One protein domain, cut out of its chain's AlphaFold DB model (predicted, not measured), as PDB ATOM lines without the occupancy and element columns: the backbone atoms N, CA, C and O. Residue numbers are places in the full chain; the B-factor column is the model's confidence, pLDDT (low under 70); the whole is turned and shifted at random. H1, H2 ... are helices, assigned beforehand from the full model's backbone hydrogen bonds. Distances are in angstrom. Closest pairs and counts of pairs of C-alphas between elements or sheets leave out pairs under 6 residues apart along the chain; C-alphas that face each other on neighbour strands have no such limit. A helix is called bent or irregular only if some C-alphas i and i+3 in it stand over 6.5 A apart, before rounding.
ATOM      1  N   VAL A 174     -12.462  56.854   0.516       69.38
ATOM      2  CA  VAL A 174     -13.540  57.784   0.168       69.38
ATOM      3  C   VAL A 174     -13.025  59.124  -0.380       69.38
ATOM      4  O   VAL A 174     -13.589  59.637  -1.345       69.38
ATOM      5  N   ASP A 175     -11.953  59.689   0.174       70.62
ATOM      6  CA  ASP A 175     -11.371  60.957  -0.291       70.62
ATOM      7  C   ASP A 175     -10.659  60.794  -1.641       70.62
ATOM      8  O   ASP A 175     -10.797  61.642  -2.526       70.62
ATOM      9  N   VAL A 176      -9.969  59.663  -1.849       66.88
ATOM     10  CA  VAL A 176      -9.339  59.336  -3.141       66.88
ATOM     11  C   VAL A 176     -10.402  59.180  -4.228       66.88
ATOM     12  O   VAL A 176     -10.265  59.767  -5.302       66.88
ATOM     13  N   ALA A 177     -11.490  58.458  -3.933       72.81
ATOM     14  CA  ALA A 177     -12.598  58.245  -4.865       72.81
ATOM     15  C   ALA A 177     -13.338  59.543  -5.234       72.81
ATOM     16  O   ALA A 177     -13.879  59.659  -6.334       72.81
ATOM     17  N   ASN A 178     -13.348  60.538  -4.342       78.88
ATOM     18  CA  ASN A 178     -14.021  61.815  -4.572       78.88
ATOM     19  C   ASN A 178     -13.139  62.900  -5.197       78.88
ATOM     20  O   ASN A 178     -13.672  63.953  -5.574       78.88
ATOM     21  N   SER A 179     -11.833  62.653  -5.337       85.25
ATOM     22  CA  SER A 179     -10.913  63.608  -5.950       85.25
ATOM     23  C   SER A 179     -11.332  63.947  -7.393       85.25
ATOM     24  O   SER A 179     -11.827  63.084  -8.128       85.25
ATOM     25  N   PRO A 180     -11.154  65.206  -7.837       88.25
ATOM     26  CA  PRO A 180     -11.460  65.601  -9.212       88.25
ATOM     27  C   PRO A 180     -10.644  64.799 -10.235       88.25
ATOM     28  O   PRO A 180     -11.141  64.522 -11.323       88.25
ATOM     29  N   GLU A 181      -9.437  64.363  -9.870       85.31
ATOM     30  CA  GLU A 181      -8.595  63.492 -10.692       85.31
ATOM     31  C   GLU A 181      -9.177  62.081 -10.827       85.31
ATOM     32  O   GLU A 181      -9.278  61.575 -11.946       85.31
ATOM     33  N   ALA A 182      -9.641  61.465  -9.734       81.81
ATOM     34  CA  ALA A 182     -10.316  60.169  -9.797       81.81
ATOM     35  C   ALA A 182     -11.608  60.250 -10.619       81.81
ATOM     36  O   ALA A 182     -11.843  59.402 -11.477       81.81
ATOM     37  N   LYS A 183     -12.404  61.313 -10.443       89.62
ATOM     38  CA  LYS A 183     -13.602  61.554 -11.263       89.62
ATOM     39  C   LYS A 183     -13.252  61.728 -12.742       89.62
ATOM     40  O   LYS A 183     -13.907  61.140 -13.596       89.62
ATOM     41  N   ALA A 184     -12.188  62.469 -13.055       91.50
ATOM     42  CA  ALA A 184     -11.719  62.644 -14.428       91.50
ATOM     43  C   ALA A 184     -11.226  61.329 -15.053       91.50
ATOM     44  O   ALA A 184     -11.462  61.096 -16.241       91.50
ATOM     45  N   LEU A 185     -10.575  60.464 -14.269       91.12
ATOM     46  CA  LEU A 185     -10.161  59.130 -14.701       91.12
ATOM     47  C   LEU A 185     -11.363  58.222 -14.958       91.12
ATOM     48  O   LEU A 185     -11.421  57.625 -16.030       91.12
ATOM     49  N   VAL A 186     -12.346  58.180 -14.055       91.75
ATOM     50  CA  VAL A 186     -13.592  57.418 -14.251       91.75
ATOM     51  C   VAL A 186     -14.299  57.876 -15.530       91.75
ATOM     52  O   VAL A 186     -14.521  57.070 -16.430       91.75
ATOM     53  N   SER A 187     -14.508  59.185 -15.708       92.19
ATOM     54  CA  SER A 187     -15.115  59.722 -16.934       92.19
ATOM     55  C   SER A 187     -14.260  59.520 -18.193       92.19
ATOM     56  O   SER A 187     -14.759  59.598 -19.318       92.19
ATOM     57  N   ARG A 188     -12.943  59.320 -18.064       94.81
ATOM     58  CA  ARG A 188     -12.076  58.954 -19.194       94.81
ATOM     59  C   ARG A 188     -12.246  57.483 -19.555       94.81
ATOM     60  O   ARG A 188     -12.326  57.190 -20.744       94.81
ATOM     61  N   VAL A 189     -12.320  56.596 -18.566       94.06
ATOM     62  CA  VAL A 189     -12.565  55.162 -18.772       94.06
ATOM     63  C   VAL A 189     -13.920  54.952 -19.440       94.06
ATOM     64  O   VAL A 189     -13.958  54.345 -20.503       94.06
ATOM     65  N   GLU A 190     -14.987  55.576 -18.941       95.19
ATOM     66  CA  GLU A 190     -16.329  55.483 -19.541       95.19
ATOM     67  C   GLU A 190     -16.351  55.946 -21.010       95.19
ATOM     68  O   GLU A 190     -16.977  55.324 -21.872       95.19
ATOM     69  N   ARG A 191     -15.630  57.030 -21.335       96.38
ATOM     70  CA  ARG A 191     -15.502  57.506 -22.723       96.38
ATOM     71  C   ARG A 191     -14.738  56.524 -23.606       96.38
ATOM     72  O   ARG A 191     -15.111  56.355 -24.764       96.38
ATOM     73  N   LEU A 192     -13.681  55.906 -23.082       95.88
ATOM     74  CA  LEU A 192     -12.898  54.911 -23.813       95.88
ATOM     75  C   LEU A 192     -13.686  53.620 -24.028       95.88
ATOM     76  O   LEU A 192     -13.643  53.078 -25.125       95.88
ATOM     77  N   GLU A 193     -14.440  53.161 -23.032       95.69
ATOM     78  CA  GLU A 193     -15.316  51.992 -23.157       95.69
ATOM     79  C   GLU A 193     -16.406  52.228 -24.201       95.69
ATOM     80  O   GLU A 193     -16.614  51.389 -25.078       95.69
ATOM     81  N   LYS A 194     -17.035  53.409 -24.185       96.19
ATOM     82  CA  LYS A 194     -18.019  53.782 -25.205       96.19
ATOM     83  C   LYS A 194     -17.400  53.845 -26.603       96.19
ATOM     84  O   LYS A 194     -17.979  53.311 -27.541       96.19
ATOM     85  N   ALA A 195     -16.226  54.465 -26.741       94.69
ATOM     86  CA  ALA A 195     -15.519  54.537 -28.018       94.69
ATOM     87  C   ALA A 195     -15.099  53.148 -28.526       94.69
ATOM     88  O   ALA A 195     -15.188  52.881 -29.722       94.69
ATOM     89  N   LEU A 196     -14.680  52.257 -27.622       96.19
ATOM     90  CA  LEU A 196     -14.328  50.880 -27.949       96.19
ATOM     91  C   LEU A 196     -15.548  50.090 -28.431       96.19
ATOM     92  O   LEU A 196     -15.424  49.341 -29.396       96.19
ATOM     93  N   GLU A 197     -16.715  50.254 -27.800       94.12
ATOM     94  CA  GLU A 197     -17.936  49.579 -28.254       94.12
ATOM     95  C   GLU A 197     -18.399  50.109 -29.615       94.12
ATOM     96  O   GLU A 197     -18.739  49.312 -30.484       94.12
ATOM     97  N   THR A 198     -18.325  51.424 -29.858       95.19
ATOM     98  CA  THR A 198     -18.605  51.994 -31.187       95.19
ATOM     99  C   THR A 198     -17.655  51.433 -32.245       95.19
ATOM    100  O   THR A 198     -18.116  50.896 -33.245       95.19
ATOM    101  N   ALA A 199     -16.344  51.437 -31.986       93.56
ATOM    102  CA  ALA A 199     -15.357  50.890 -32.916       93.56
ATOM    103  C   ALA A 199     -15.553  49.386 -33.181       93.56
ATOM    104  O   ALA A 199     -15.306  48.910 -34.287       93.56
ATOM    105  N   ARG A 200     -16.010  48.622 -32.179       93.81
ATOM    106  CA  ARG A 200     -16.362  47.204 -32.352       93.81
ATOM    107  C   ARG A 200     -17.563  47.017 -33.271       93.81
ATOM    108  O   ARG A 200     -17.533  46.100 -34.086       93.81
ATOM    109  N   VAL A 201     -18.599  47.843 -33.136       92.44
ATOM    110  CA  VAL A 201     -19.775  47.799 -34.018       92.44
ATOM    111  C   VAL A 201     -19.375  48.155 -35.449       92.44
ATOM    112  O   VAL A 201     -19.653  47.368 -36.352       92.44
ATOM    113  N   ASP A 202     -18.628  49.242 -35.639       92.19
ATOM    114  CA  ASP A 202     -18.156  49.673 -36.961       92.19
ATOM    115  C   ASP A 202     -17.301  48.587 -37.639       92.19
ATOM    116  O   ASP A 202     -17.486  48.281 -38.818       92.19
ATOM    117  N   ALA A 203     -16.405  47.937 -36.885       90.69
ATOM    118  CA  ALA A 203     -15.573  46.848 -37.398       90.69
ATOM    119  C   ALA A 203     -16.392  45.608 -37.802       90.69
ATOM    120  O   ALA A 203     -16.061  44.947 -38.787       90.69
ATOM    121  N   ILE A 204     -17.460  45.284 -37.062       88.25
ATOM    122  CA  ILE A 204     -18.381  44.193 -37.416       88.25
ATOM    123  C   ILE A 204     -19.152  44.543 -38.694       88.25
ATOM    124  O   ILE A 204     -19.284  43.689 -39.572       88.25
ATOM    125  N   GLU A 205     -19.625  45.783 -38.830       90.25
ATOM    126  CA  GLU A 205     -20.324  46.240 -40.035       90.25
ATOM    127  C   GLU A 205     -19.417  46.244 -41.272       90.25
ATOM    128  O   GLU A 205     -19.835  45.795 -42.341       90.25
ATOM    129  N   GLU A 206     -18.169  46.705 -41.153       91.00
ATOM    130  CA  GLU A 206     -17.200  46.617 -42.252       91.00
ATOM    131  C   GLU A 206     -16.882  45.166 -42.615       91.00
ATOM    132  O   GLU A 206     -16.902  44.814 -43.797       91.00
ATOM    133  N   ALA A 207     -16.656  44.299 -41.623       85.06
ATOM    134  CA  ALA A 207     -16.412  42.880 -41.866       85.06
ATOM    135  C   ALA A 207     -17.600  42.206 -42.576       85.06
ATOM    136  O   ALA A 207     -17.389  41.395 -43.480       85.06
ATOM    137  N   ALA A 208     -18.838  42.572 -42.224       82.62
ATOM    138  CA  ALA A 208     -20.041  42.088 -42.898       82.62
ATOM    139  C   ALA A 208     -20.104  42.540 -44.368       82.62
ATOM    140  O   ALA A 208     -20.326  41.708 -45.249       82.62
ATOM    141  N   LYS A 209     -19.812  43.817 -44.660       84.75
ATOM    142  CA  LYS A 209     -19.752  44.338 -46.041       84.75
ATOM    143  C   LYS A 209     -18.678  43.631 -46.873       84.75
ATOM    144  O   LYS A 209     -18.927  43.240 -48.014       84.75
ATOM    145  N   VAL A 210     -17.487  43.419 -46.306       82.94
ATOM    146  CA  VAL A 210     -16.401  42.685 -46.979       82.94
ATOM    147  C   VAL A 210     -16.814  41.235 -47.252       82.94
ATOM    148  O   VAL A 210     -16.595  40.734 -48.358       82.94
ATOM    149  N   ALA A 211     -17.467  40.568 -46.297       74.44
ATOM    150  CA  ALA A 211     -17.966  39.208 -46.485       74.44
ATOM    151  C   ALA A 211     -18.998  39.119 -47.622       74.44
ATOM    152  O   ALA A 211     -18.863  38.240 -48.473       74.44
ATOM    153  N   GLU A 212     -19.951  40.056 -47.705       76.31
ATOM    154  CA  GLU A 212     -20.942  40.116 -48.794       76.31
ATOM    155  C   GLU A 212     -20.282  40.255 -50.176       76.31
ATOM    156  O   GLU A 212     -20.625  39.529 -51.117       76.31
ATOM    157  N   THR A 213     -19.272  41.122 -50.303       76.31
ATOM    158  CA  THR A 213     -18.522  41.262 -51.567       76.31
ATOM    159  C   THR A 213     -17.700  40.014 -51.910       76.31
ATOM    160  O   THR A 213     -17.569  39.663 -53.082       76.31
ATOM    161  N   THR A 214     -17.205  39.291 -50.902       68.62
ATOM    162  CA  THR A 214     -16.406  38.071 -51.090       68.62
ATOM    163  C   THR A 214     -17.281  36.876 -51.491       68.62
ATOM    164  O   THR A 214     -16.871  36.076 -52.335       68.62
ATOM    165  N   THR A 215     -18.517  36.773 -50.986       59.88
ATOM    166  CA  THR A 215     -19.489  35.742 -51.403       59.88
ATOM    167  C   THR A 215     -19.846  35.796 -52.887       59.88
ATOM    168  O   THR A 215     -20.070  34.747 -53.488       59.88
ATOM    169  N   ALA A 216     -19.799  36.973 -53.517       60.72
ATOM    170  CA  ALA A 216     -20.012  37.110 -54.959       60.72
ATOM    171  C   ALA A 216     -18.899  36.462 -55.818       60.72
ATOM    172  O   ALA A 216     -19.092  36.265 -57.015       60.72
ATOM    173  N   SER A 217     -17.756  36.092 -55.219       60.12
ATOM    174  CA  SER A 217     -16.615  35.458 -55.907       60.12
ATOM    175  C   SER A 217     -16.599  33.917 -55.869       60.12
ATOM    176  O   SER A 217     -15.680  33.306 -56.410       60.12
ATOM    177  N   GLY A 218     -17.610  33.267 -55.271       57.94
ATOM    178  CA  GLY A 218     -17.791  31.805 -55.327       57.94
ATOM    179  C   GLY A 218     -17.101  30.973 -54.231       57.94
ATOM    180  O   GLY A 218     -17.206  29.752 -54.265       57.94
ATOM    181  N   TYR A 219     -16.447  31.597 -53.243       56.56
ATOM    182  CA  TYR A 219     -15.776  30.914 -52.114       56.56
ATOM    183  C   TYR A 219     -16.377  31.228 -50.720       56.56
ATOM    184  O   TYR A 219     -15.771  30.905 -49.703       56.56
ATOM    185  N   GLY A 220     -17.541  31.891 -50.633       55.28
ATOM    186  CA  GLY A 220     -17.960  32.598 -49.406       55.28
ATOM    187  C   GLY A 220     -19.058  31.989 -48.519       55.28
ATOM    188  O   GLY A 220     -19.396  32.613 -47.512       55.28
ATOM    189  N   GLU A 221     -19.639  30.826 -48.834       62.22
ATOM    190  CA  GLU A 221     -20.775  30.297 -48.045       62.22
ATOM    191  C   GLU A 221     -20.407  29.968 -46.583       62.22
ATOM    192  O   GLU A 221     -21.176  30.295 -45.673       62.22
ATOM    193  N   ASP A 222     -19.204  29.446 -46.323       65.25
ATOM    194  CA  ASP A 222     -18.766  29.073 -44.965       65.25
ATOM    195  C   ASP A 222     -18.478  30.285 -44.054       65.25
ATOM    196  O   ASP A 222     -18.741  30.264 -42.843       65.25
ATOM    197  N   ILE A 223     -17.984  31.391 -44.621       68.38
ATOM    198  CA  ILE A 223     -17.688  32.619 -43.860       68.38
ATOM    199  C   ILE A 223     -18.992  33.338 -43.486       68.38
ATOM    200  O   ILE A 223     -19.155  33.775 -42.343       68.38
ATOM    201  N   ALA A 224     -19.958  33.397 -44.408       67.50
ATOM    202  CA  ALA A 224     -21.259  34.011 -44.154       67.50
ATOM    203  C   ALA A 224     -22.056  33.272 -43.060       67.50
ATOM    204  O   ALA A 224     -22.714  33.919 -42.241       67.50
ATOM    205  N   ALA A 225     -21.964  31.937 -42.997       72.00
ATOM    206  CA  ALA A 225     -22.573  31.138 -41.931       72.00
ATOM    207  C   ALA A 225     -21.955  31.438 -40.551       72.00
ATOM    208  O   ALA A 225     -22.678  31.588 -39.561       72.00
ATOM    209  N   THR A 226     -20.632  31.605 -40.495       73.19
ATOM    210  CA  THR A 226     -19.897  31.887 -39.251       73.19
ATOM    211  C   THR A 226     -20.222  33.279 -38.687       73.19
ATOM    212  O   THR A 226     -20.452  33.420 -37.485       73.19
ATOM    213  N   ILE A 227     -20.325  34.308 -39.539       72.50
ATOM    214  CA  ILE A 227     -20.687  35.676 -39.114       72.50
ATOM    215  C   ILE A 227     -22.143  35.737 -38.610       72.50
ATOM    216  O   ILE A 227     -22.419  36.366 -37.583       72.50
ATOM    217  N   ARG A 228     -23.074  35.017 -39.258       77.12
ATOM    218  CA  ARG A 228     -24.474  34.919 -38.801       77.12
ATOM    219  C   ARG A 228     -24.589  34.269 -37.417       77.12
ATOM    220  O   ARG A 228     -25.329  34.771 -36.573       77.12
ATOM    221  N   ALA A 229     -23.814  33.214 -37.160       75.62
ATOM    222  CA  ALA A 229     -23.785  32.535 -35.864       75.62
ATOM    223  C   ALA A 229     -23.221  33.419 -34.733       75.62
ATOM    224  O   ALA A 229     -23.719  33.379 -33.609       75.62
ATOM    225  N   LEU A 230     -22.209  34.246 -35.023       74.12
ATOM    226  CA  LEU A 230     -21.644  35.184 -34.044       74.12
ATOM    227  C   LEU A 230     -22.595  36.350 -33.732       74.12
ATOM    228  O   LEU A 230     -22.654  36.777 -32.582       74.12
ATOM    229  N   SER A 231     -23.378  36.820 -34.713       73.69
ATOM    230  CA  SER A 231     -24.376  37.883 -34.496       73.69
ATOM    231  C   SER A 231     -25.548  37.420 -33.623       73.69
ATOM    232  O   SER A 231     -25.931  38.128 -32.697       73.69
ATOM    233  N   GLN A 232     -26.060  36.199 -33.830       77.19
ATOM    234  CA  GLN A 232     -27.163  35.650 -33.020       77.19
ATOM    235  C   GLN A 232     -26.784  35.410 -31.551       77.19
ATOM    236  O   GLN A 232     -27.641  35.447 -30.674       77.19
ATOM    237  N   LYS A 233     -25.497  35.199 -31.257       72.88
ATOM    238  CA  LYS A 233     -24.999  34.995 -29.889       72.88
ATOM    239  C   LYS A 233     -24.893  36.295 -29.075       72.88
ATOM    240  O   LYS A 233     -24.610  36.222 -27.886       72.88
ATOM    241  N   LYS A 234     -25.073  37.467 -29.703       61.34
ATOM    242  CA  LYS A 234     -25.020  38.787 -29.045       61.34
ATOM    243  C   LYS A 234     -26.403  39.266 -28.558       61.34
ATOM    244  O   LYS A 234     -26.457  40.201 -27.770       61.34
TER     245      LYS A 234
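AT A GLANCE: This is residues 174 to 234 of the 236 residues of an uncharacterized protein of viral metagenome (UniProt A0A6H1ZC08). Picture one long helix, H2, making nearly the whole length of a thin rod, with the shorter helix H3 folding back beside its last part as a lopsided helical hairpin, and the five-residue helix H1 as a small hook at the other end. The hairpin opens away from its turn, and a long stretch of H2, residues 187 to 203, stands free. The printed part has 61 residues with three named helices in the order H1, H2, H3 and no named strand, and its class is all helix. The whole is extended, with a radius of gyration of the C-alphas of 19.4 A, and the C-alphas span 62 by 19 by 10 A.

IN THESE COORDINATES: Begin at C-alpha 174, at (-13.540, 57.784, 0.168), where H1 starts; it takes in residues 174 to 178 and measures 6.2 A from first to last C-alpha. After Ser 179, find C-alpha 180 at (-11.460, 65.601, -9.212), the first of H2, residues 180 to 215. From there H2 runs 52.3 A, mostly toward lower z, to C-alpha 215 at (-19.489, 35.742, -51.403), and it is not bent. Residues 216 to 220 then lead to H3, residues 221 to 232, which runs 17.2 A back toward higher z and ends at C-alpha 232, at (-27.163, 35.650, -33.020).

HOW THE PARTS SIT: Look first at H1 and H2, which are close but not clearly touching; their closest C-alphas, those of Val 176 and Ala 182, are 6.8 A apart. At the other end of H2, H2 and H3 form a helical hairpin and touch, with 6 pairs of C-alphas within 8 A. The closest C-alphas of the two are those of Thr 215 and Glu 221, 6.5 A apart, and H2 touches H3 with residues 208 to 215 alone. They run opposite ways at a shallow tilt of 32 degrees, only just short of steep, and their centres are 20.8 A apart. H1 and H3 are apart. In the backbones of H1, H2 and H3, every O i to N i+4 pair is within hydrogen-bond range.

THE WHOLE: Compare C-alphas 175 and 218 to see the full reach: those of Asp 175 and Gly 218 are the two farthest apart, at 62.6 A. The printed part has no cut, and the links H1 to H2 and H2 to H3 are both tight, with 1 and 5 residues between the helices. In the B-factor column you will find a mean pLDDT of the printed part of 80.5, with values under 70 at residue 174, residue 176, residues 214 to 224 and residue 234.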